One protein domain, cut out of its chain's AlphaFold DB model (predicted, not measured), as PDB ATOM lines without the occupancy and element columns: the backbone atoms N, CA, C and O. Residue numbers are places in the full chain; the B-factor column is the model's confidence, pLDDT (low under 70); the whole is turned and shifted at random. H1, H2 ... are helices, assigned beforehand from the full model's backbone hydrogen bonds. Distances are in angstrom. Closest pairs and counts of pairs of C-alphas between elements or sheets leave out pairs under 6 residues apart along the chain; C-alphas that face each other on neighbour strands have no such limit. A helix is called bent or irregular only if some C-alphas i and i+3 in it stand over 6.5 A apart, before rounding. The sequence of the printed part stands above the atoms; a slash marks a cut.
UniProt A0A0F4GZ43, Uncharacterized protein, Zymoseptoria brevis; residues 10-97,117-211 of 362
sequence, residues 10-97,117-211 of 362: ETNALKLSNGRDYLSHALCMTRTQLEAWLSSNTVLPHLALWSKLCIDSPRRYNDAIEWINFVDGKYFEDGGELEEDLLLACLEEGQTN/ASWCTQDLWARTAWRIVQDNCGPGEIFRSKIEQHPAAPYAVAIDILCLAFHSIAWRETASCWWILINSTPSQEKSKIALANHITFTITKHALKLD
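What this domain is: This is residues 10 to 97 and 117 to 211 of the 362 residues of an uncharacterized protein of Zymoseptoria brevis (UniProt A0A0F4GZ43). A rounded cluster of crossed helices is built round one long, kinked helix, H9, which runs through the middle. H4 and H7 lie side by side in opposite directions, H6 crosses H7, H10 and H11 pack together near the last part of H9, and H5 turns across the end of H4. Residues 69 to 74, of which residue 69 belongs to H5, stick out from the rest. The printed part has 183 residues with eleven named helices, H1 to H11 in chain order, and no named strand, and its class is all helix. It is compact, with a radius of gyration of the C-alphas of 16.4 A and spans of 47 by 44 by 33 A.

Where its parts are: H1, residues 10 to 13, begins at C-alpha 10 (85.030, -4.027, 50.032). H2 is residues 20 to 26, H3 31 to 38, H4 44 to 54, 15.1 A long, and H5 58 to 69, 15.9 A. H6, residues 82 to 95, measures 20.4 A and H7, residues 121 to 134, 20.1 A. After H8, residues 144 to 147, comes H9, residues 153 to 175, 30.0 A long, from C-alpha 153 (66.953, 7.325, 48.447). H10 is residues 177 to 183. H11, residues 192 to 211, 28.6 A long, ends at C-alpha 211 (103.869, -1.336, 54.276).

How they stand to each other: H9, the hub, touches five helices; it has a kink of 66 degrees near residue 169 and is irregular, with C-alphas 171 and 174 9.6 A apart. Its residues 154 to 162 touch H7 at a steep tilt of 57 degrees, opposite ways, closest at the C-alphas of Ala 158 and Ala 129, 4.8 A. Its residues 155 to 159 touch H6, closest at C-alphas Tyr 155 and Leu 87, 6.4 A. H8 touches H9 only at the corner, C-alphas Lys 146 and Ala 153 being closest at 5.9 A. Residues 165 to 174 of H9 touch H10, about perpendicular at 89 degrees, closest at C-alphas Ala 165 and Trp 178, 5.5 A. H11 touches H10 with residues 195 to 203, closest at C-alphas Ile 199 and Cys 177, 5.7 A. H4 touches H7 at a shallow tilt of 6 degrees, opposite ways, closest at C-alphas His 46 and Thr 128, 5.8 A. H5 touches H4 only at the corner, closest at C-alphas Arg 60 and Cys 54, 5.2 A. H2 touches H3, closest at C-alphas Ser 24 and Arg 31, 5.5 A; H1 is close to H2 but not clearly touching, closest at C-alphas Ala 13 and Tyr 22, 7.0 A. Every O i to N i+4 pair is within hydrogen-bond range in H2, H3, H4, H5, H6, H7, H10 and H11, and 17 of 19 are in H9; H1 and H8 are too short for such a pair.

The domain as a whole: The C-alphas farthest apart, Asn 97 and Asp 211, are 53.3 A apart. Residues 98 to 116 are not printed; C-alphas 97 and 117 are 24.9 A apart across this cut. The link from H5 to H6 is long. The mean pLDDT of the printed part is 73.3, with residues 10 to 17, 66 to 82, 93 to 97 and 185 to 211 under 70.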
ATOM      1  N   GLU A  10      83.752  -4.427  49.407       41.62
ATOM      2  CA  GLU A  10      85.030  -4.027  50.032       41.62
ATOM      3  C   GLU A  10      86.116  -3.663  49.015       41.62
ATOM      4  O   GLU A  10      86.912  -2.755  49.262       41.62
ATOM      5  N   THR A  11      86.158  -4.356  47.870       42.16
ATOM      6  CA  THR A  11      87.252  -4.253  46.884       42.16
ATOM      7  C   THR A  11      87.494  -2.826  46.387       42.16
ATOM      8  O   THR A  11      88.635  -2.472  46.079       42.16
ATOM      9  N   ASN A  12      86.426  -2.020  46.350       36.50
ATOM     10  CA  ASN A  12      86.452  -0.613  45.959       36.50
ATOM     11  C   ASN A  12      86.381   0.334  47.174       36.50
ATOM     12  O   ASN A  12      87.005   1.390  47.142       36.50
ATOM     13  N   ALA A  13      85.678  -0.033  48.253       43.50
ATOM     14  CA  ALA A  13      85.477   0.841  49.417       43.50
ATOM     15  C   ALA A  13      86.685   0.921  50.378       43.50
ATOM     16  O   ALA A  13      86.916   1.966  50.994       43.50
ATOM     17  N   LEU A  14      87.471  -0.158  50.517       44.03
ATOM     18  CA  LEU A  14      88.576  -0.232  51.489       44.03
ATOM     19  C   LEU A  14      89.903   0.370  51.004       44.03
ATOM     20  O   LEU A  14      90.813   0.578  51.814       44.03
ATOM     21  N   LYS A  15      90.049   0.660  49.705       45.75
ATOM     22  CA  LYS A  15      91.301   1.197  49.155       45.75
ATOM     23  C   LYS A  15      91.444   2.694  49.461       45.75
ATOM     24  O   LYS A  15      91.025   3.560  48.707       45.75
ATOM     25  N   LEU A  16      92.124   2.955  50.579       52.31
ATOM     26  CA  LEU A  16      92.732   4.221  51.020       52.31
ATOM     27  C   LEU A  16      91.805   5.338  51.546       52.31
ATOM     28  O   LEU A  16      92.248   6.079  52.422       52.31
ATOM     29  N   SER A  17      90.554   5.489  51.093       60.94
ATOM     30  CA  SER A  17      89.740   6.672  51.462       60.94
ATOM     31  C   SER A  17      88.710   6.501  52.585       60.94
ATOM     32  O   SER A  17      88.177   7.514  53.051       60.94
ATOM     33  N   ASN A  18      88.487   5.276  53.080       75.81
ATOM     34  CA  ASN A  18      87.478   4.928  54.099       75.81
ATOM     35  C   ASN A  18      86.045   5.316  53.668       75.81
ATOM     36  O   ASN A  18      85.345   6.038  54.377       75.81
ATOM     37  N   GLY A  19      85.633   4.914  52.460       77.00
ATOM     38  CA  GLY A  19      84.284   5.155  51.924       77.00
ATOM     39  C   GLY A  19      83.976   6.587  51.448       77.00
ATOM     40  O   GLY A  19      83.021   6.779  50.699       77.00
ATOM     41  N   ARG A  20      84.787   7.595  51.803       82.81
ATOM     42  CA  ARG A  20      84.520   9.009  51.457       82.81
ATOM     43  C   ARG A  20      84.403   9.281  49.961       82.81
ATOM     44  O   ARG A  20      83.545  10.062  49.564       82.81
ATOM     45  N   ASP A  21      85.233   8.656  49.128       80.88
ATOM     46  CA  ASP A  21      85.199   8.931  47.685       80.88
ATOM     47  C   ASP A  21      83.904   8.381  47.058       80.88
ATOM     48  O   ASP A  21      83.262   9.074  46.267       80.88
ATOM     49  N   TYR A  22      83.458   7.198  47.503       82.81
ATOM     50  CA  TYR A  22      82.160   6.610  47.151       82.81
ATOM     51  C   TYR A  22      80.997   7.526  47.561       82.81
ATOM     52  O   TYR A  22      80.174   7.870  46.715       82.81
ATOM     53  N   LEU A  23      80.972   8.000  48.812       85.06
ATOM     54  CA  LEU A  23      79.939   8.928  49.286       85.06
ATOM     55  C   LEU A  23      79.944  10.251  48.505       85.06
ATOM     56  O   LEU A  23      78.883  10.764  48.158       85.06
ATOM     57  N   SER A  24      81.126  10.784  48.173       84.88
ATOM     58  CA  SER A  24      81.238  12.016  47.383       84.88
ATOM     59  C   SER A  24      80.672  11.837  45.969       84.88
ATOM     60  O   SER A  24      79.944  12.700  45.487       84.88
ATOM     61  N   HIS A  25      80.890  10.672  45.349       81.69
ATOM     62  CA  HIS A  25      80.283  10.322  44.068       81.69
ATOM     63  C   HIS A  25      78.757  10.151  44.192       81.69
ATOM     64  O   HIS A  25      78.008  10.736  43.412       81.69
ATOM     65  N   ALA A  26      78.286   9.411  45.203       79.81
ATOM     66  CA  ALA A  26      76.867   9.132  45.436       79.81
ATOM     67  C   ALA A  26      76.026  10.392  45.734       79.81
ATOM     68  O   ALA A  26      74.828  10.415  45.439       79.81
ATOM     69  N   LEU A  27      76.645  11.436  46.294       83.88
ATOM     70  CA  LEU A  27      76.043  12.750  46.563       83.88
ATOM     71  C   LEU A  27      76.364  13.813  45.493       83.88
ATOM     72  O   LEU A  27      75.931  14.955  45.630       83.88
ATOM     73  N   CYS A  28      77.105  13.461  44.435       86.12
ATOM     74  CA  CYS A  28      77.572  14.379  43.385       86.12
ATOM     75  C   CYS A  28      78.363  15.596  43.922       86.12
ATOM     76  O   CYS A  28      78.241  16.713  43.419       86.12
ATOM     77  N   MET A  29      79.187  15.372  44.948       87.56
ATOM     78  CA  MET A  29      79.984  16.382  45.648       87.56
ATOM     79  C   MET A  29      81.484  16.219  45.404       87.56
ATOM     80  O   MET A  29      81.989  15.119  45.196       87.56
ATOM     81  N   THR A  30      82.239  17.305  45.573       88.94
ATOM     82  CA  THR A  30      83.667  17.177  45.896       88.94
ATOM     83  C   THR A  30      83.844  16.645  47.319       88.94
ATOM     84  O   THR A  30      83.043  16.924  48.215       88.94
ATOM     85  N   ARG A  31      84.943  15.931  47.576       83.75
ATOM     86  CA  ARG A  31      85.262  15.418  48.917       83.75
ATOM     87  C   ARG A  31      85.366  16.517  49.985       83.75
ATOM     88  O   ARG A  31      84.962  16.288  51.118       83.75
ATOM     89  N   THR A  32      85.797  17.726  49.622       85.56
ATOM     90  CA  THR A  32      85.812  18.889  50.527       85.56
ATOM     91  C   THR A  32      84.403  19.344  50.926       85.56
ATOM     92  O   THR A  32      84.195  19.732  52.071       85.56
ATOM     93  N   GLN A  33      83.423  19.278  50.015       88.62
ATOM     94  CA  GLN A  33      82.016  19.565  50.333       88.62
ATOM     95  C   GLN A  33      81.420  18.475  51.232       88.62
ATOM     96  O   GLN A  33      80.790  18.810  52.233       88.62
ATOM     97  N   LEU A  34      81.695  17.198  50.934       89.94
ATOM     98  CA  LEU A  34      81.291  16.070  51.781       89.94
ATOM     99  C   LEU A  34      81.836  16.229  53.210       89.94
ATOM    100  O   LEU A  34      81.070  16.214  54.165       89.94
ATOM    101  N   GLU A  35      83.147  16.430  53.370       88.12
ATOM    102  CA  GLU A  35      83.780  16.587  54.688       88.12
ATOM    103  C   GLU A  35      83.271  17.846  55.421       88.12
ATOM    104  O   GLU A  35      83.079  17.817  56.638       88.12
ATOM    105  N   ALA A  36      82.965  18.934  54.702       87.12
ATOM    106  CA  ALA A  36      82.380  20.141  55.286       87.12
ATOM    107  C   ALA A  36      80.929  19.957  55.773       87.12
ATOM    108  O   ALA A  36      80.580  20.585  56.779       87.12
ATOM    109  N   TRP A  37      80.134  19.117  55.097       91.81
ATOM    110  CA  TRP A  37      78.750  18.761  55.448       91.81
ATOM    111  C   TRP A  37      78.666  17.705  56.557       91.81
ATOM    112  O   TRP A  37      77.931  17.901  57.522       91.81
ATOM    113  N   LEU A  38      79.481  16.646  56.501       90.94
ATOM    114  CA  LEU A  38      79.607  15.679  57.602       90.94
ATOM    115  C   LEU A  38      80.064  16.368  58.903       90.94
ATOM    116  O   LEU A  38      79.670  15.957  59.988       90.94
ATOM    117  N   SER A  39      80.837  17.456  58.787       89.00
ATOM    118  CA  SER A  39      81.254  18.340  59.891       89.00
ATOM    119  C   SER A  39      80.308  19.542  60.102       89.00
ATOM    120  O   SER A  39      80.774  20.653  60.389       89.00
ATOM    121  N   SER A  40      79.004  19.376  59.866       88.00
ATOM    122  CA  SER A  40      77.982  20.420  60.047       88.00
ATOM    123  C   SER A  40      76.997  20.080  61.167       88.00
ATOM    124  O   SER A  40      76.869  18.926  61.579       88.00
ATOM    125  N   ASN A  41      76.276  21.092  61.654       85.56
ATOM    126  CA  ASN A  41      75.351  20.952  62.782       85.56
ATOM    127  C   ASN A  41      74.121  20.073  62.473       85.56
ATOM    128  O   ASN A  41      73.454  19.656  63.411       85.56
ATOM    129  N   THR A  42      73.837  19.771  61.201       86.75
ATOM    130  CA  THR A  42      72.731  18.896  60.763       86.75
ATOM    131  C   THR A  42      73.154  17.431  60.577       86.75
ATOM    132  O   THR A  42      72.347  16.608  60.151       86.75
ATOM    133  N   VAL A  43      74.422  17.084  60.854       90.19
ATOM    134  CA  VAL A  43      74.953  15.715  60.684       90.19
ATOM    135  C   VAL A  43      75.867  15.295  61.835       90.19
ATOM    136  O   VAL A  43      75.652  14.243  62.436       90.19
ATOM    137  N   LEU A  44      76.870  16.110  62.178       89.88
ATOM    138  CA  LEU A  44      77.890  15.755  63.170       89.88
ATOM    139  C   LEU A  44      77.310  15.407  64.558       89.88
ATOM    140  O   LEU A  44      77.766  14.417  65.132       89.88
ATOM    141  N   PRO A  45      76.302  16.127  65.104       87.44
ATOM    142  CA  PRO A  45      75.711  15.769  66.396       87.44
ATOM    143  C   PRO A  45      75.041  14.390  66.389       87.44
ATOM    144  O   PRO A  45      75.150  13.654  67.370       87.44
ATOM    145  N   HIS A  46      74.403  14.018  65.274       90.25
ATOM    146  CA  HIS A  46      73.739  12.722  65.110       90.25
ATOM    147  C   HIS A  46      74.764  11.590  65.027       90.25
ATOM    148  O   HIS A  46      74.638  10.607  65.752       90.25
ATOM    149  N   LEU A  47      75.838  11.767  64.244       91.69
ATOM    150  CA  LEU A  47      76.953  10.811  64.181       91.69
ATOM    151  C   LEU A  47      77.665  10.648  65.537       91.69
ATOM    152  O   LEU A  47      78.022   9.533  65.914       91.69
ATOM    153  N   ALA A  48      77.843  11.733  66.296       89.50
ATOM    154  CA  ALA A  48      78.464  11.683  67.620       89.50
ATOM    155  C   ALA A  48      77.581  10.988  68.667       89.50
ATOM    156  O   ALA A  48      78.075  10.159  69.435       89.50
ATOM    157  N   LEU A  49      76.273  11.263  68.675       86.50
ATOM    158  CA  LEU A  49      75.322  10.567  69.543       86.50
ATOM    159  C   LEU A  49      75.245   9.072  69.202       86.50
ATOM    160  O   LEU A  49      75.282   8.234  70.102       86.50
ATOM    161  N   TRP A  50      75.193   8.738  67.914       91.19
ATOM    162  CA  TRP A  50      75.197   7.364  67.422       91.19
ATOM    163  C   TRP A  50      76.466   6.602  67.825       91.19
ATOM    164  O   TRP A  50      76.353   5.519  68.398       91.19
ATOM    165  N   SER A  51      77.655   7.189  67.633       89.62
ATOM    166  CA  SER A  51      78.932   6.591  68.056       89.62
ATOM    167  C   SER A  51      78.930   6.311  69.559       89.62
ATOM    168  O   SER A  51      79.223   5.197  69.989       89.62
ATOM    169  N   LYS A  52      78.488   7.281  70.367       85.81
ATOM    170  CA  LYS A  52      78.407   7.128  71.822       85.81
ATOM    171  C   LYS A  52      77.427   6.040  72.277       85.81
ATOM    172  O   LYS A  52      77.623   5.428  73.325       85.81
ATOM    173  N   LEU A  53      76.351   5.804  71.526       83.50
ATOM    174  CA  LEU A  53      75.337   4.805  71.876       83.50
ATOM    175  C   LEU A  53      75.631   3.405  71.315       83.50
ATOM    176  O   LEU A  53      75.178   2.437  71.927       83.50
ATOM    177  N   CYS A  54      76.363   3.295  70.201       84.25
ATOM    178  CA  CYS A  54      76.563   2.040  69.458       84.25
ATOM    179  C   CYS A  54      78.020   1.543  69.416       84.25
ATOM    180  O   CYS A  54      78.236   0.378  69.106       84.25
ATOM    181  N   ILE A  55      79.009   2.399  69.699       84.81
ATOM    182  CA  ILE A  55      80.445   2.062  69.662       84.81
ATOM    183  C   ILE A  55      81.058   2.158  71.062       84.81
ATOM    184  O   ILE A  55      81.663   1.199  71.531       84.81
ATOM    185  N   ASP A  56      80.828   3.258  71.786       83.38
ATOM    186  CA  ASP A  56      81.392   3.450  73.136       83.38
ATOM    187  C   ASP A  56      80.750   2.527  74.200       83.38
ATOM    188  O   ASP A  56      81.215   2.457  75.338       83.38
ATOM    189  N   SER A  57      79.661   1.828  73.859       82.19
ATOM    190  CA  SER A  57      78.969   0.868  74.726       82.19
ATOM    191  C   SER A  57      79.381  -0.565  74.361       82.19
ATOM    192  O   SER A  57      78.905  -1.066  73.343       82.19
ATOM    193  N   PRO A  58      80.196  -1.275  75.173       80.31
ATOM    194  CA  PRO A  58      80.763  -2.569  74.778       80.31
ATOM    195  C   PRO A  58      79.719  -3.636  74.444       80.31
ATOM    196  O   PRO A  58      79.941  -4.445  73.550       80.31
ATOM    197  N   ARG A  59      78.557  -3.612  75.116       81.56
ATOM    198  CA  ARG A  59      77.435  -4.493  74.773       81.56
ATOM    199  C   ARG A  59      76.912  -4.185  73.370       81.56
ATOM    200  O   ARG A  59      76.979  -5.056  72.523       81.56
ATOM    201  N   ARG A  60      76.447  -2.958  73.107       79.56
ATOM    202  CA  ARG A  60      75.861  -2.597  71.801       79.56
ATOM    203  C   ARG A  60      76.869  -2.638  70.659       79.56
ATOM    204  O   ARG A  60      76.480  -2.922  69.533       79.56
ATOM    205  N   TYR A  61      78.143  -2.397  70.953       82.25
ATOM    206  CA  TYR A  61      79.230  -2.603  70.007       82.25
ATOM    207  C   TYR A  61      79.395  -4.084  69.672       82.25
ATOM    208  O   TYR A  61      79.452  -4.413  68.495       82.25
ATOM    209  N   ASN A  62      79.390  -4.981  70.663       78.56
ATOM    210  CA  ASN A  62      79.397  -6.423  70.412       78.56
ATOM    211  C   ASN A  62      78.121  -6.881  69.690       78.56
ATOM    212  O   ASN A  62      78.244  -7.609  68.716       78.56
ATOM    213  N   ASP A  63      76.937  -6.398  70.087       73.69
ATOM    214  CA  ASP A  63      75.665  -6.667  69.405       73.69
ATOM    215  C   ASP A  63      75.766  -6.242  67.917       73.69
ATOM    216  O   ASP A  63      75.430  -7.010  67.021       73.69
ATOM    217  N   ALA A  64      76.306  -5.049  67.624       73.50
ATOM    218  CA  ALA A  64      76.511  -4.542  66.261       73.50
ATOM    219  C   ALA A  64      77.602  -5.297  65.476       73.50
ATOM    220  O   ALA A  64      77.448  -5.550  64.283       73.50
ATOM    221  N   ILE A  65      78.709  -5.662  66.132       75.19
ATOM    222  CA  ILE A  65      79.784  -6.491  65.571       75.19
ATOM    223  C   ILE A  65      79.243  -7.875  65.216       75.19
ATOM    224  O   ILE A  65      79.559  -8.378  64.141       75.19
ATOM    225  N   GLU A  66      78.427  -8.475  66.081       68.06
ATOM    226  CA  GLU A  66      77.759  -9.744  65.822       68.06
ATOM    227  C   GLU A  66      76.829  -9.586  64.621       68.06
ATOM    228  O   GLU A  66      77.087 -10.206  63.599       68.06
ATOM    229  N   TRP A  67      75.882  -8.647  64.642       63.62
ATOM    230  CA  TRP A  67      74.977  -8.368  63.514       63.62
ATOM    231  C   TRP A  67      75.683  -8.157  62.161       63.62
ATOM    232  O   TRP A  67      75.166  -8.547  61.119       63.62
ATOM    233  N   ILE A  68      76.886  -7.576  62.159       62.03
ATOM    234  CA  ILE A  68      77.660  -7.289  60.941       62.03
ATOM    235  C   ILE A  68      78.577  -8.452  60.503       62.03
ATOM    236  O   ILE A  68      78.979  -8.507  59.338       62.03
ATOM    237  N   ASN A  69      78.915  -9.395  61.391       56.75
ATOM    238  CA  ASN A  69      79.810 -10.529  61.093       56.75
ATOM    239  C   ASN A  69      79.129 -11.913  61.174       56.75
ATOM    240  O   ASN A  69      79.700 -12.903  60.712       56.75
ATOM    241  N   PHE A  70      77.936 -12.007  61.762       44.78
ATOM    242  CA  PHE A  70      77.288 -13.245  62.192       44.78
ATOM    243  C   PHE A  70      76.001 -13.497  61.404       44.78
ATOM    244  O   PHE A  70      74.919 -13.151  61.844       44.78
ATOM    245  N   VAL A  71      76.143 -14.154  60.251       40.22
ATOM    246  CA  VAL A  71      75.435 -15.402  59.894       40.22
ATOM    247  C   VAL A  71      76.217 -15.993  58.718       40.22
ATOM    248  O   VAL A  71      76.013 -15.521  57.614       40.22
ATOM    249  N   ASP A  72      77.098 -16.990  58.894       42.06
ATOM    250  CA  ASP A  72      77.652 -17.890  57.839       42.06
ATOM    251  C   ASP A  72      78.088 -17.303  56.454       42.06
ATOM    252  O   ASP A  72      78.258 -18.052  55.493       42.06
ATOM    253  N   GLY A  73      78.271 -15.985  56.311       42.44
ATOM    254  CA  GLY A  73      78.320 -15.276  55.017       42.44
ATOM    255  C   GLY A  73      76.949 -14.928  54.392       42.44
ATOM    256  O   GLY A  73      76.897 -14.144  53.450       42.44
ATOM    257  N   LYS A  74      75.846 -15.451  54.938       39.34
ATOM    258  CA  LYS A  74      74.484 -15.442  54.383       39.34
ATOM    259  C   LYS A  74      73.788 -14.081  54.383       39.34
ATOM    260  O   LYS A  74      73.107 -13.793  53.410       39.34
ATOM    261  N   TYR A  75      74.022 -13.218  55.379       38.38
ATOM    262  CA  TYR A  75      73.402 -11.875  55.447       38.38
ATOM    263  C   TYR A  75      73.762 -10.951  54.261       38.38
ATOM    264  O   TYR A  75      73.111  -9.939  54.029       38.38
ATOM    265  N   PHE A  76      74.788 -11.315  53.478       38.66
ATOM    266  CA  PHE A  76      75.134 -10.674  52.204       38.66
ATOM    267  C   PHE A  76      75.086 -11.631  50.990       38.66
ATOM    268  O   PHE A  76      75.445 -11.215  49.886       38.66
ATOM    269  N   GLU A  77      74.653 -12.889  51.159       40.31
ATOM    270  CA  GLU A  77      74.280 -13.781  50.043       40.31
ATOM    271  C   GLU A  77      72.780 -13.641  49.725       40.31
ATOM    272  O   GLU A  77      72.443 -13.415  48.563       40.31
ATOM    273  N   ASP A  78      71.917 -13.629  50.746       41.56
ATOM    274  CA  ASP A  78      70.532 -13.139  50.683       41.56
ATOM    275  C   ASP A  78      70.514 -11.659  51.128       41.56
ATOM    276  O   ASP A  78      70.024 -11.292  52.190       41.56
ATOM    277  N   GLY A  79      71.174 -10.802  50.341       43.38
ATOM    278  CA  GLY A  79      71.521  -9.423  50.718       43.38
ATOM    279  C   GLY A  79      70.366  -8.415  50.677       43.38
ATOM    280  O   GLY A  79      70.417  -7.492  49.862       43.38
ATOM    281  N   GLY A  80      69.366  -8.598  51.543       48.78
ATOM    282  CA  GLY A  80      68.156  -7.770  51.648       48.78
ATOM    283  C   GLY A  80      67.498  -7.774  53.035       48.78
ATOM    284  O   GLY A  80      66.284  -7.659  53.112       48.78
ATOM    285  N   GLU A  81      68.269  -7.939  54.119       60.44
ATOM    286  CA  GLU A  81      67.752  -7.810  55.497       60.44
ATOM    287  C   GLU A  81      68.254  -6.517  56.175       60.44
ATOM    288  O   GLU A  81      67.493  -5.562  56.246       60.44
ATOM    289  N   LEU A  82      69.526  -6.389  56.594       67.00
ATOM    290  CA  LEU A  82      69.965  -5.249  57.434       67.00
ATOM    291  C   LEU A  82      69.671  -3.850  56.854       67.00
ATOM    292  O   LEU A  82      69.066  -3.014  57.528       67.00
ATOM    293  N   GLU A  83      70.129  -3.547  55.634       70.69
ATOM    294  CA  GLU A  83      69.862  -2.236  55.027       70.69
ATOM    295  C   GLU A  83      68.384  -2.035  54.654       70.69
ATOM    296  O   GLU A  83      67.960  -0.890  54.501       70.69
ATOM    297  N   GLU A  84      67.605  -3.115  54.524       72.31
ATOM    298  CA  GLU A  84      66.175  -3.067  54.207       72.31
ATOM    299  C   GLU A  84      65.338  -2.833  55.472       72.31
ATOM    300  O   GLU A  84      64.567  -1.880  55.499       72.31
ATOM    301  N   ASP A  85      65.582  -3.564  56.562       74.75
ATOM    302  CA  ASP A  85      64.985  -3.349  57.890       74.75
ATOM    303  C   ASP A  85      65.225  -1.920  58.399       74.75
ATOM    304  O   ASP A  85      64.303  -1.236  58.849       74.75
ATOM    305  N   LEU A  86      66.467  -1.427  58.291       80.56
ATOM    306  CA  LEU A  86      66.804  -0.050  58.666       80.56
ATOM    307  C   LEU A  86      66.073   0.979  57.792       80.56
ATOM    308  O   LEU A  86      65.705   2.049  58.284       80.56
ATOM    309  N   LEU A  87      65.855   0.676  56.509       81.75
ATOM    310  CA  LEU A  87      65.126   1.537  55.579       81.75
ATOM    311  C   LEU A  87      63.615   1.502  55.840       81.75
ATOM    312  O   LEU A  87      62.986   2.559  55.825       81.75
ATOM    313  N   LEU A  88      63.042   0.334  56.135       79.62
ATOM    314  CA  LEU A  88      61.644   0.155  56.522       79.62
ATOM    315  C   LEU A  88      61.346   0.922  57.814       79.62
ATOM    316  O   LEU A  88      60.481   1.795  57.802       79.62
ATOM    317  N   ALA A  89      62.147   0.732  58.867       81.62
ATOM    318  CA  ALA A  89      62.019   1.480  60.121       81.62
ATOM    319  C   ALA A  89      62.142   3.008  59.923       81.62
ATOM    320  O   ALA A  89      61.431   3.786  60.561       81.62
ATOM    321  N   CYS A  90      62.996   3.469  58.998       84.00
ATOM    322  CA  CYS A  90      63.052   4.885  58.612       84.00
ATOM    323  C   CYS A  90      61.789   5.370  57.876       84.00
ATOM    324  O   CYS A  90      61.399   6.529  58.023       84.00
ATOM    325  N   LEU A  91      61.175   4.530  57.042       79.06
ATOM    326  CA  LEU A  91      60.020   4.897  56.220       79.06
ATOM    327  C   LEU A  91      58.696   4.814  56.989       79.06
ATOM    328  O   LEU A  91      57.808   5.625  56.732       79.06
ATOM    329  N   GLU A  92      58.555   3.891  57.938       75.19
ATOM    330  CA  GLU A  92      57.389   3.774  58.826       75.19
ATOM    331  C   GLU A  92      57.264   4.995  59.752       75.19
ATOM    332  O   GLU A  92      56.228   5.659  59.762       75.19
ATOM    333  N   GLU A  93      58.360   5.412  60.397       68.00
ATOM    334  CA  GLU A  93      58.453   6.680  61.150       68.00
ATOM    335  C   GLU A  93      58.317   7.936  60.255       68.00
ATOM    336  O   GLU A  93      58.189   9.063  60.737       68.00
ATOM    337  N   GLY A  94      58.314   7.779  58.927       55.78
ATOM    338  CA  GLY A  94      57.918   8.825  57.981       55.78
ATOM    339  C   GLY A  94      56.398   8.945  57.781       55.78
ATOM    340  O   GLY A  94      55.907  10.038  57.487       55.78
ATOM    341  N   GLN A  95      55.645   7.851  57.945       51.81
ATOM    342  CA  GLN A  95      54.215   7.759  57.610       51.81
ATOM    343  C   GLN A  95      53.292   8.342  58.691       51.81
ATOM    344  O   GLN A  95      52.233   8.875  58.365       51.81
ATOM    345  N   THR A  96      53.712   8.331  59.960       49.22
ATOM    346  CA  THR A  96      52.929   8.796  61.129       49.22
ATOM    347  C   THR A  96      52.492  10.269  61.075       49.22
ATOM    348  O   THR A  96      51.619  10.693  61.828       49.22
ATOM    349  N   ASN A  97      53.035  11.067  60.149       45.28
ATOM    350  CA  ASN A  97      52.691  12.481  59.969       45.28
ATOM    351  C   ASN A  97      51.344  12.739  59.249       45.28
ATOM    352  O   ASN A  97      50.972  13.902  59.058       45.28
ATOM    353  N   ALA A 117      67.385   3.969  76.273       76.12
ATOM    354  CA  ALA A 117      67.953   2.926  77.132       76.12
ATOM    355  C   ALA A 117      67.422   1.517  76.806       76.12
ATOM    356  O   ALA A 117      68.180   0.555  76.876       76.12
ATOM    357  N   SER A 118      66.148   1.402  76.422       79.38
ATOM    358  CA  SER A 118      65.488   0.131  76.073       79.38
ATOM    359  C   SER A 118      65.572  -0.236  74.588       79.38
ATOM    360  O   SER A 118      65.071  -1.283  74.199       79.38
ATOM    361  N   TRP A 119      66.154   0.636  73.763       82.81
ATOM    362  CA  TRP A 119      66.164   0.511  72.306       82.81
ATOM    363  C   TRP A 119      67.195  -0.527  71.853       82.81
ATOM    364  O   TRP A 119      68.267  -0.645  72.466       82.81
ATOM    365  N   CYS A 120      66.899  -1.244  70.772       81.06
ATOM    366  CA  CYS A 120      67.877  -2.094  70.103       81.06
ATOM    367  C   CYS A 120      68.877  -1.244  69.299       81.06
ATOM    368  O   CYS A 120      68.752  -0.020  69.198       81.06
ATOM    369  N   THR A 121      69.911  -1.875  68.746       82.31
ATOM    370  CA  THR A 121      70.909  -1.164  67.933       82.31
ATOM    371  C   THR A 121      70.281  -0.625  66.643       82.31
ATOM    372  O   THR A 121      70.592   0.493  66.233       82.31
ATOM    373  N   GLN A 122      69.342  -1.363  66.051       83.62
ATOM    374  CA  GLN A 122      68.673  -1.007  64.800       83.62
ATOM    375  C   GLN A 122      67.849   0.281  64.945       83.62
ATOM    376  O   GLN A 122      68.043   1.202  64.154       83.62
ATOM    377  N   ASP A 123      67.042   0.418  66.006       84.88
ATOM    378  CA  ASP A 123      66.262   1.638  66.297       84.88
ATOM    379  C   ASP A 123      67.156   2.890  66.351       84.88
ATOM    380  O   ASP A 123      66.776   3.981  65.924       84.88
ATOM    381  N   LEU A 124      68.368   2.745  66.898       86.50
ATOM    382  CA  LEU A 124      69.331   3.836  67.045       86.50
ATOM    383  C   LEU A 124      69.948   4.227  65.704       86.50
ATOM    384  O   LEU A 124      70.141   5.417  65.447       86.50
ATOM    385  N   TRP A 125      70.243   3.254  64.842       90.56
ATOM    386  CA  TRP A 125      70.737   3.500  63.488       90.56
ATOM    387  C   TRP A 125      69.638   4.105  62.611       90.56
ATOM    388  O   TRP A 125      69.869   5.150  62.006       90.56
ATOM    389  N   ALA A 126      68.430   3.533  62.621       88.69
ATOM    390  CA  ALA A 126      67.272   4.037  61.887       88.69
ATOM    391  C   ALA A 126      66.909   5.469  62.319       88.69
ATOM    392  O   ALA A 126      66.822   6.358  61.476       88.69
ATOM    393  N   ARG A 127      66.838   5.763  63.626       89.75
ATOM    394  CA  ARG A 127      66.645   7.140  64.123       89.75
ATOM    395  C   ARG A 127      67.745   8.091  63.680       89.75
ATOM    396  O   ARG A 127      67.453   9.230  63.326       89.75
ATOM    397  N   THR A 128      69.003   7.655  63.703       91.81
ATOM    398  CA  THR A 128      70.135   8.496  63.286       91.81
ATOM    399  C   THR A 128      70.066   8.796  61.789       91.81
ATOM    400  O   THR A 128      70.216   9.951  61.392       91.81
ATOM    401  N   ALA A 129      69.761   7.793  60.961       92.19
ATOM    402  CA  ALA A 129      69.556   7.960  59.528       92.19
ATOM    403  C   ALA A 129      68.354   8.874  59.231       92.19
ATOM    404  O   ALA A 129      68.487   9.837  58.477       92.19
ATOM    405  N   TRP A 130      67.214   8.647  59.894       91.31
ATOM    406  CA  TRP A 130      66.013   9.478  59.797       91.31
ATOM    407  C   TRP A 130      66.303  10.941  60.144       91.31
ATOM    408  O   TRP A 130      65.962  11.831  59.371       91.31
ATOM    409  N   ARG A 131      67.014  11.203  61.249       89.25
ATOM    410  CA  ARG A 131      67.419  12.559  61.661       89.25
ATOM    411  C   ARG A 131      68.324  13.247  60.654       89.25
ATOM    412  O   ARG A 131      68.060  14.390  60.291       89.25
ATOM    413  N   ILE A 132      69.346  12.544  60.169       92.50
ATOM    414  CA  ILE A 132      70.236  13.052  59.122       92.50
ATOM    415  C   ILE A 132      69.429  13.390  57.860       92.50
ATOM    416  O   ILE A 132      69.711  14.402  57.224       92.50
ATOM    417  N   VAL A 133      68.391  12.622  57.515       91.19
ATOM    418  CA  VAL A 133      67.503  12.958  56.393       91.19
ATOM    419  C   VAL A 133      66.637  14.186  56.678       91.19
ATOM    420  O   VAL A 133      66.679  15.115  55.875       91.19
ATOM    421  N   GLN A 134      65.894  14.237  57.791       88.88
ATOM    422  CA  GLN A 134      64.980  15.355  58.087       88.88
ATOM    423  C   GLN A 134      65.711  16.700  58.199       88.88
ATOM    424  O   GLN A 134      65.276  17.696  57.622       88.88
ATOM    425  N   ASP A 135      66.873  16.733  58.854       88.94
ATOM    426  CA  ASP A 135      67.646  17.970  59.017       88.94
ATOM    427  C   ASP A 135      68.321  18.430  57.703       88.94
ATOM    428  O   ASP A 135      68.880  19.523  57.647       88.94
ATOM    429  N   ASN A 136      68.269  17.621  56.632       89.94
ATOM    430  CA  ASN A 136      68.892  17.898  55.330       89.94
ATOM    431  C   ASN A 136      67.940  17.652  54.128       89.94
ATOM    432  O   ASN A 136      68.397  17.503  52.989       89.94
ATOM    433  N   CYS A 137      66.616  17.626  54.346       87.56
ATOM    434  CA  CYS A 137      65.595  17.457  53.296       87.56
ATOM    435  C   CYS A 137      64.972  18.777  52.791       87.56
ATOM    436  O   CYS A 137      64.119  18.764  51.900       87.56
ATOM    437  N   GLY A 138      65.353  19.912  53.384       82.25
ATOM    438  CA  GLY A 138      64.724  21.217  53.172       82.25
ATOM    439  C   GLY A 138      64.909  21.849  51.776       82.25
ATOM    440  O   GLY A 138      65.656  21.351  50.927       82.25
ATOM    441  N   PRO A 139      64.235  22.985  51.493       78.56
ATOM    442  CA  PRO A 139      64.303  23.667  50.199       78.56
ATOM    443  C   PRO A 139      65.693  24.246  49.871       78.56
ATOM    444  O   PRO A 139      65.985  25.400  50.161       78.56
ATOM    445  N   GLY A 140      66.519  23.452  49.186       78.69
ATOM    446  CA  GLY A 140      67.908  23.796  48.849       78.69
ATOM    447  C   GLY A 140      68.940  22.896  49.533       78.69
ATOM    448  O   GLY A 140      70.114  22.966  49.186       78.69
ATOM    449  N   GLU A 141      68.490  22.025  50.439       86.19
ATOM    450  CA  GLU A 141      69.336  21.063  51.134       86.19
ATOM    451  C   GLU A 141      69.696  19.846  50.277       86.19
ATOM    452  O   GLU A 141      69.090  19.542  49.244       86.19
ATOM    453  N   ILE A 142      70.710  19.132  50.752       84.94
ATOM    454  CA  ILE A 142      71.467  18.114  50.022       84.94
ATOM    455  C   ILE A 142      70.624  16.918  49.567       84.94
ATOM    456  O   ILE A 142      70.837  16.414  48.464       84.94
ATOM    457  N   PHE A 143      69.640  16.477  50.355       86.75
ATOM    458  CA  PHE A 143      68.799  15.344  49.958       86.75
ATOM    459  C   PHE A 143      67.641  15.721  49.034       86.75
ATOM    460  O   PHE A 143      67.006  14.823  48.482       86.75
ATOM    461  N   ARG A 144      67.372  17.013  48.805       81.75
ATOM    462  CA  ARG A 144      66.200  17.456  48.039       81.75
ATOM    463  C   ARG A 144      66.111  16.815  46.652       81.75
ATOM    464  O   ARG A 144      65.048  16.331  46.280       81.75
ATOM    465  N   SER A 145      67.209  16.791  45.897       75.56
ATOM    466  CA  SER A 145      67.236  16.208  44.546       75.56
ATOM    467  C   SER A 145      67.045  14.689  44.549       75.56
ATOM    468  O   SER A 145      66.467  14.155  43.609       75.56
ATOM    469  N   LYS A 146      67.470  14.000  45.619       75.38
ATOM    470  CA  LYS A 146      67.216  12.567  45.820       75.38
ATOM    471  C   LYS A 146      65.757  12.303  46.195       75.38
ATOM    472  O   LYS A 146      65.175  11.383  45.644       75.38
ATOM    473  N   ILE A 147      65.139  13.137  47.037       78.69
ATOM    474  CA  ILE A 147      63.699  13.058  47.368       78.69
ATOM    475  C   ILE A 147      62.836  13.300  46.126       78.69
ATOM    476  O   ILE A 147      61.869  12.580  45.898       78.69
ATOM    477  N   GLU A 148      63.198  14.291  45.305       75.81
ATOM    478  CA  GLU A 148      62.519  14.597  44.037       75.81
ATOM    479  C   GLU A 148      62.710  13.484  42.969       75.81
ATOM    480  O   GLU A 148      62.029  13.518  41.947       75.81
ATOM    481  N   GLN A 149      63.573  12.482  43.216       77.31
ATOM    482  CA  GLN A 149      63.733  11.261  42.405       77.31
ATOM    483  C   GLN A 149      63.051  10.032  43.035       77.31
ATOM    484  O   GLN A 149      62.288   9.347  42.360       77.31
ATOM    485  N   HIS A 150      63.327   9.734  44.310       76.75
ATOM    486  CA  HIS A 150      62.740   8.616  45.051       76.75
ATOM    487  C   HIS A 150      62.769   8.877  46.574       76.75
ATOM    488  O   HIS A 150      63.846   9.124  47.126       76.75
ATOM    489  N   PRO A 151      61.639   8.773  47.303       76.31
ATOM    490  CA  PRO A 151      61.555   9.194  48.707       76.31
ATOM    491  C   PRO A 151      62.437   8.376  49.664       76.31
ATOM    492  O   PRO A 151      62.861   8.908  50.687       76.31
ATOM    493  N   ALA A 152      62.763   7.121  49.334       81.62
ATOM    494  CA  ALA A 152      63.640   6.275  50.150       81.62
ATOM    495  C   ALA A 152      65.149   6.542  49.941       81.62
ATOM    496  O   ALA A 152      65.965   6.210  50.798       81.62
ATOM    497  N   ALA A 153      65.543   7.164  48.821       81.06
ATOM    498  CA  ALA A 153      66.953   7.325  48.447       81.06
ATOM    499  C   ALA A 153      67.824   8.143  49.435       81.06
ATOM    500  O   ALA A 153      69.014   7.844  49.543       81.06
ATOM    501  N   PRO A 154      67.309   9.154  50.166       85.81
ATOM    502  CA  PRO A 154      68.058   9.821  51.234       85.81
ATOM    503  C   PRO A 154      68.403   8.900  52.402       85.81
ATOM    504  O   PRO A 154      69.532   8.930  52.884       85.81
ATOM    505  N   TYR A 155      67.444   8.079  52.841       87.56
ATOM    506  CA  TYR A 155      67.601   7.201  53.998       87.56
ATOM    507  C   TYR A 155      68.625   6.106  53.705       87.56
ATOM    508  O   TYR A 155      69.512   5.892  54.522       87.56
ATOM    509  N   ALA A 156      68.597   5.522  52.501       83.69
ATOM    510  CA  ALA A 156      69.640   4.606  52.036       83.69
ATOM    511  C   ALA A 156      71.047   5.240  52.109       83.69
ATOM    512  O   ALA A 156      71.955   4.651  52.685       83.69
ATOM    513  N   VAL A 157      71.219   6.484  51.637       86.50
ATOM    514  CA  VAL A 157      72.513   7.196  51.724       86.50
ATOM    515  C   VAL A 157      72.900   7.536  53.171       86.50
ATOM    516  O   VAL A 157      74.083   7.555  53.505       86.50
ATOM    517  N   ALA A 158      71.935   7.799  54.053       91.12
ATOM    518  CA  ALA A 158      72.206   8.000  55.472       91.12
ATOM    519  C   ALA A 158      72.621   6.686  56.168       91.12
ATOM    520  O   ALA A 158      73.548   6.701  56.976       91.12
ATOM    521  N   ILE A 159      72.019   5.552  55.798       88.50
ATOM    522  CA  ILE A 159      72.414   4.207  56.242       88.50
ATOM    523  C   ILE A 159      73.825   3.868  55.726       88.50
ATOM    524  O   ILE A 159      74.670   3.482  56.532       88.50
ATOM    525  N   ASP A 160      74.141   4.125  54.448       84.88
ATOM    526  CA  ASP A 160      75.496   3.972  53.884       84.88
ATOM    527  C   ASP A 160      76.555   4.719  54.716       84.88
ATOM    528  O   ASP A 160      77.634   4.186  54.985       84.88
ATOM    529  N   ILE A 161      76.255   5.951  55.149       90.50
ATOM    530  CA  ILE A 161      77.145   6.756  56.001       90.50
ATOM    531  C   ILE A 161      77.393   6.062  57.349       90.50
ATOM    532  O   ILE A 161      78.548   5.982  57.774       90.50
ATOM    533  N   LEU A 162      76.353   5.534  58.004       90.81
ATOM    534  CA  LEU A 162      76.479   4.835  59.291       90.81
ATOM    535  C   LEU A 162      77.236   3.509  59.149       90.81
ATOM    536  O   LEU A 162      78.181   3.270  59.902       90.81
ATOM    537  N   CYS A 163      76.914   2.695  58.139       85.00
ATOM    538  CA  CYS A 163      77.628   1.454  57.832       85.00
ATOM    539  C   CYS A 163      79.122   1.716  57.577       85.00
ATOM    540  O   CYS A 163      79.988   1.080  58.184       85.00
ATOM    541  N   LEU A 164      79.453   2.684  56.712       83.75
ATOM    542  CA  LEU A 164      80.840   3.024  56.378       83.75
ATOM    543  C   LEU A 164      81.604   3.609  57.570       83.75
ATOM    544  O   LEU A 164      82.788   3.295  57.736       83.75
ATOM    545  N   ALA A 165      80.950   4.417  58.409       87.69
ATOM    546  CA  ALA A 165      81.527   4.907  59.654       87.69
ATOM    547  C   ALA A 165      81.815   3.748  60.620       87.69
ATOM    548  O   ALA A 165      82.949   3.629  61.092       87.69
ATOM    549  N   PHE A 166      80.839   2.859  60.844       87.00
ATOM    550  CA  PHE A 166      80.968   1.728  61.761       87.00
ATOM    551  C   PHE A 166      82.083   0.785  61.329       87.00
ATOM    552  O   PHE A 166      83.033   0.602  62.080       87.00
ATOM    553  N   HIS A 167      82.042   0.258  60.100       79.81
ATOM    554  CA  HIS A 167      83.087  -0.633  59.584       79.81
ATOM    555  C   HIS A 167      84.482   0.003  59.653       79.81
ATOM    556  O   HIS A 167      85.461  -0.670  59.978       79.81
ATOM    557  N   SER A 168      84.593   1.306  59.370       79.62
ATOM    558  CA  SER A 168      85.878   2.006  59.445       79.62
ATOM    559  C   SER A 168      86.399   2.113  60.878       79.62
ATOM    560  O   SER A 168      87.604   1.995  61.078       79.62
ATOM    561  N   ILE A 169      85.525   2.354  61.862       84.12
ATOM    562  CA  ILE A 169      85.891   2.438  63.285       84.12
ATOM    563  C   ILE A 169      86.145   1.039  63.860       84.12
ATOM    564  O   ILE A 169      87.183   0.831  64.471       84.12
ATOM    565  N   ALA A 170      85.294   0.056  63.579       82.06
ATOM    566  CA  ALA A 170      85.467  -1.325  64.025       82.06
ATOM    567  C   ALA A 170      86.770  -1.977  63.522       82.06
ATOM    568  O   ALA A 170      87.347  -2.817  64.206       82.06
ATOM    569  N   TRP A 171      87.256  -1.589  62.333       78.62
ATOM    570  CA  TRP A 171      88.492  -2.133  61.756       78.62
ATOM    571  C   TRP A 171      89.761  -1.313  62.055       78.62
ATOM    572  O   TRP A 171      90.871  -1.838  61.961       78.62
ATOM    573  N   ARG A 172      89.639  -0.006  62.330       75.06
ATOM    574  CA  ARG A 172      90.796   0.914  62.462       75.06
ATOM    575  C   ARG A 172      90.834   1.683  63.779       75.06
ATOM    576  O   ARG A 172      91.758   2.471  63.976       75.06
ATOM    577  N   GLU A 173      89.832   1.504  64.629       81.81
ATOM    578  CA  GLU A 173      89.653   2.183  65.911       81.81
ATOM    579  C   GLU A 173      89.917   3.696  65.778       81.81
ATOM    580  O   GLU A 173      89.378   4.373  64.893       81.81
ATOM    581  N   THR A 174      90.816   4.222  66.611       80.81
ATOM    582  CA  THR A 174      91.213   5.632  66.656       80.81
ATOM    583  C   THR A 174      91.913   6.141  65.387       80.81
ATOM    584  O   THR A 174      91.939   7.349  65.151       80.81
ATOM    585  N   ALA A 175      92.431   5.250  64.531       76.19
ATOM    586  CA  ALA A 175      93.020   5.595  63.233       76.19
ATOM    587  C   ALA A 175      91.976   5.705  62.098       76.19
ATOM    588  O   ALA A 175      92.322   6.030  60.955       76.19
ATOM    589  N   SER A 176      90.694   5.456  62.383       82.81
ATOM    590  CA  SER A 176      89.593   5.740  61.460       82.81
ATOM    591  C   SER A 176      89.422   7.248  61.254       82.81
ATOM    592  O   SER A 176      89.328   8.014  62.212       82.81
ATOM    593  N   CYS A 177      89.273   7.703  60.006       83.50
ATOM    594  CA  CYS A 177      88.926   9.110  59.768       83.50
ATOM    595  C   CYS A 177      87.529   9.474  60.279       83.50
ATOM    596  O   CYS A 177      87.282  10.644  60.544       83.50
ATOM    597  N   TRP A 178      86.639   8.489  60.424       88.62
ATOM    598  CA  TRP A 178      85.323   8.676  61.023       88.62
ATOM    599  C   TRP A 178      85.434   8.859  62.535       88.62
ATOM    600  O   TRP A 178      84.812   9.770  63.067       88.62
ATOM    601  N   TRP A 179      86.314   8.101  63.206       86.69
ATOM    602  CA  TRP A 179      86.635   8.339  64.618       86.69
ATOM    603  C   TRP A 179      87.179   9.752  64.835       86.69
ATOM    604  O   TRP A 179      86.703  10.465  65.716       86.69
ATOM    605  N   ILE A 180      88.137  10.174  64.000       85.06
ATOM    606  CA  ILE A 180      88.722  11.519  64.058       85.06
ATOM    607  C   ILE A 180      87.654  12.588  63.787       85.06
ATOM    608  O   ILE A 180      87.583  13.554  64.537       85.06
ATOM    609  N   LEU A 181      86.816  12.433  62.757       87.00
ATOM    610  CA  LEU A 181      85.763  13.401  62.423       87.00
ATOM    611  C   LEU A 181      84.731  13.543  63.552       87.00
ATOM    612  O   LEU A 181      84.358  14.663  63.882       87.00
ATOM    613  N   ILE A 182      84.315  12.430  64.163       88.81
ATOM    614  CA  ILE A 182      83.310  12.404  65.232       88.81
ATOM    615  C   ILE A 182      83.865  12.950  66.559       88.81
ATOM    616  O   ILE A 182      83.181  13.712  67.238       88.81
ATOM    617  N   ASN A 183      85.103  12.598  66.921       82.62
ATOM    618  CA  ASN A 183      85.703  12.957  68.214       82.62
ATOM    619  C   ASN A 183      86.568  14.233  68.182       82.62
ATOM    620  O   ASN A 183      87.125  14.627  69.208       82.62
ATOM    621  N   SER A 184      86.698  14.904  67.031       74.38
ATOM    622  CA  SER A 184      87.385  16.200  66.952       74.38
ATOM    623  C   SER A 184      86.579  17.276  67.672       74.38
ATOM    624  O   SER A 184      85.477  17.634  67.258       74.38
ATOM    625  N   THR A 185      87.142  17.843  68.739       56.84
ATOM    626  CA  THR A 185      86.486  18.921  69.479       56.84
ATOM    627  C   THR A 185      86.333  20.177  68.608       56.84
ATOM    628  O   THR A 185      87.311  20.614  67.993       56.84
ATOM    629  N   PRO A 186      85.157  20.844  68.600       51.44
ATOM    630  CA  PRO A 186      84.955  22.091  67.852       51.44
ATOM    631  C   PRO A 186      85.934  23.219  68.218       51.44
ATOM    632  O   PRO A 186      86.160  24.121  67.421       51.44
ATOM    633  N   SER A 187      86.578  23.149  69.389       43.75
ATOM    634  CA  SER A 187      87.646  24.067  69.800       43.75
ATOM    635  C   SER A 187      88.931  23.970  68.959       43.75
ATOM    636  O   SER A 187      89.777  24.860  69.054       43.75
ATOM    637  N   GLN A 188      89.073  22.971  68.076       45.97
ATOM    638  CA  GLN A 188      90.072  22.977  66.999       45.97
ATOM    639  C   GLN A 188      89.604  23.757  65.753       45.97
ATOM    640  O   GLN A 188      89.919  23.404  64.619       45.97
ATOM    641  N   GLU A 189      88.925  24.891  65.950       43.31
ATOM    642  CA  GLU A 189      88.412  25.781  64.893       43.31
ATOM    643  C   GLU A 189      89.511  26.454  64.031       43.31
ATOM    644  O   GLU A 189      89.236  27.274  63.155       43.31
ATOM    645  N   LYS A 190      90.786  26.075  64.206       40.16
ATOM    646  CA  LYS A 190      91.914  26.473  63.348       40.16
ATOM    647  C   LYS A 190      91.905  25.718  62.011       40.16
ATOM    648  O   LYS A 190      92.868  25.060  61.625       40.16
ATOM    649  N   SER A 191      90.827  25.952  61.262       48.06
ATOM    650  CA  SER A 191      90.494  25.504  59.907       48.06
ATOM    651  C   SER A 191      90.077  24.035  59.738       48.06
ATOM    652  O   SER A 191      90.787  23.104  60.108       48.06
ATOM    653  N   LYS A 192      88.974  23.829  58.999       48.72
ATOM    654  CA  LYS A 192      88.582  22.515  58.445       48.72
ATOM    655  C   LYS A 192      89.678  21.914  57.539       48.72
ATOM    656  O   LYS A 192      89.766  20.700  57.400       48.72
ATOM    657  N   ILE A 193      90.558  22.757  56.986       52.19
ATOM    658  CA  ILE A 193      91.761  22.358  56.237       52.19
ATOM    659  C   ILE A 193      92.760  21.629  57.147       52.19
ATOM    660  O   ILE A 193      93.322  20.620  56.735       52.19
ATOM    661  N   ALA A 194      92.961  22.078  58.391       48.94
ATOM    662  CA  ALA A 194      93.821  21.384  59.348       48.94
ATOM    663  C   ALA A 194      93.246  20.015  59.741       48.94
ATOM    664  O   ALA A 194      94.007  19.056  59.824       48.94
ATOM    665  N   LEU A 195      91.920  19.891  59.889       50.25
ATOM    666  CA  LEU A 195      91.256  18.602  60.117       50.25
ATOM    667  C   LEU A 195      91.432  17.649  58.921       50.25
ATOM    668  O   LEU A 195      91.884  16.521  59.104       50.25
ATOM    669  N   ALA A 196      91.167  18.109  57.693       54.53
ATOM    670  CA  ALA A 196      91.369  17.313  56.477       54.53
ATOM    671  C   ALA A 196      92.845  16.904  56.279       54.53
ATOM    672  O   ALA A 196      93.139  15.756  55.925       54.53
ATOM    673  N   ASN A 197      93.784  17.808  56.576       52.50
ATOM    674  CA  ASN A 197      95.221  17.534  56.549       52.50
ATOM    675  C   ASN A 197      95.645  16.566  57.661       52.50
ATOM    676  O   ASN A 197      96.452  15.684  57.394       52.50
ATOM    677  N   HIS A 198      95.095  16.673  58.874       54.88
ATOM    678  CA  HIS A 198      95.385  15.755  59.979       54.88
ATOM    679  C   HIS A 198      94.840  14.350  59.693       54.88
ATOM    680  O   HIS A 198      95.571  13.373  59.830       54.88
ATOM    681  N   ILE A 199      93.601  14.244  59.202       55.03
ATOM    682  CA  ILE A 199      93.011  12.987  58.725       55.03
ATOM    683  C   ILE A 199      93.892  12.360  57.635       55.03
ATOM    684  O   ILE A 199      94.202  11.171  57.695       55.03
ATOM    685  N   THR A 200      94.319  13.150  56.648       59.06
ATOM    686  CA  THR A 200      95.153  12.661  55.539       59.06
ATOM    687  C   THR A 200      96.541  12.239  56.029       59.06
ATOM    688  O   THR A 200      96.988  11.143  55.708       59.06
ATOM    689  N   PHE A 201      97.184  13.040  56.882       61.56
ATOM    690  CA  PHE A 201      98.475  12.731  57.499       61.56
ATOM    691  C   PHE A 201      98.423  11.453  58.342       61.56
ATOM    692  O   PHE A 201      99.295  10.600  58.200       61.56
ATOM    693  N   THR A 202      97.397  11.282  59.180       54.50
ATOM    694  CA  THR A 202      97.232  10.091  60.023       54.50
ATOM    695  C   THR A 202      96.974   8.839  59.181       54.50
ATOM    696  O   THR A 202      97.596   7.809  59.440       54.50
ATOM    697  N   ILE A 203      96.169   8.928  58.111       54.62
ATOM    698  CA  ILE A 203      95.996   7.826  57.148       54.62
ATOM    699  C   ILE A 203      97.325   7.473  56.470       54.62
ATOM    700  O   ILE A 203      97.715   6.308  56.489       54.62
ATOM    701  N   THR A 204      98.046   8.447  55.907       56.59
ATOM    702  CA  THR A 204      99.326   8.199  55.219       56.59
ATOM    703  C   THR A 204     100.378   7.634  56.176       56.59
ATOM    704  O   THR A 204     101.042   6.654  55.846       56.59
ATOM    705  N   LYS A 205     100.489   8.176  57.394       56.50
ATOM    706  CA  LYS A 205     101.403   7.688  58.437       56.50
ATOM    707  C   LYS A 205     101.074   6.257  58.877       56.50
ATOM    708  O   LYS A 205     101.992   5.500  59.184       56.50
ATOM    709  N   HIS A 206      99.797   5.869  58.901       53.12
ATOM    710  CA  HIS A 206      99.401   4.499  59.228       53.12
ATOM    711  C   HIS A 206      99.535   3.535  58.036       53.12
ATOM    712  O   HIS A 206      99.854   2.367  58.243       53.12
ATOM    713  N   ALA A 207      99.345   3.999  56.798       50.88
ATOM    714  CA  ALA A 207      99.613   3.205  55.598       50.88
ATOM    715  C   ALA A 207     101.105   2.834  55.508       50.88
ATOM    716  O   ALA A 207     101.434   1.656  55.443       50.88
ATOM    717  N   LEU A 208     102.001   3.817  55.668       51.53
ATOM    718  CA  LEU A 208     103.455   3.598  55.692       51.53
ATOM    719  C   LEU A 208     103.898   2.636  56.813       51.53
ATOM    720  O   LEU A 208     104.806   1.835  56.618       51.53
ATOM    721  N   LYS A 209     103.232   2.662  57.978       50.25
ATOM    722  CA  LYS A 209     103.469   1.688  59.061       50.25
ATOM    723  C   LYS A 209     103.030   0.257  58.721       50.25
ATOM    724  O   LYS A 209     103.553  -0.675  59.324       50.25
ATOM    725  N   LEU A 210     102.060   0.080  57.825       45.88
ATOM    726  CA  LEU A 210     101.591  -1.237  57.389       45.88
ATOM    727  C   LEU A 210     102.478  -1.792  56.268       45.88
ATOM    728  O   LEU A 210     102.867  -2.954  56.354       45.88
ATOM    729  N   ASP A 211     102.884  -0.957  55.304       40.12
ATOM    730  CA  ASP A 211     103.869  -1.336  54.276       40.12
ATOM    731  C   ASP A 211     105.203  -1.754  54.924       40.12
ATOM    732  O   ASP A 211     105.697  -2.852  54.679       40.12
TER     733      ASP A 211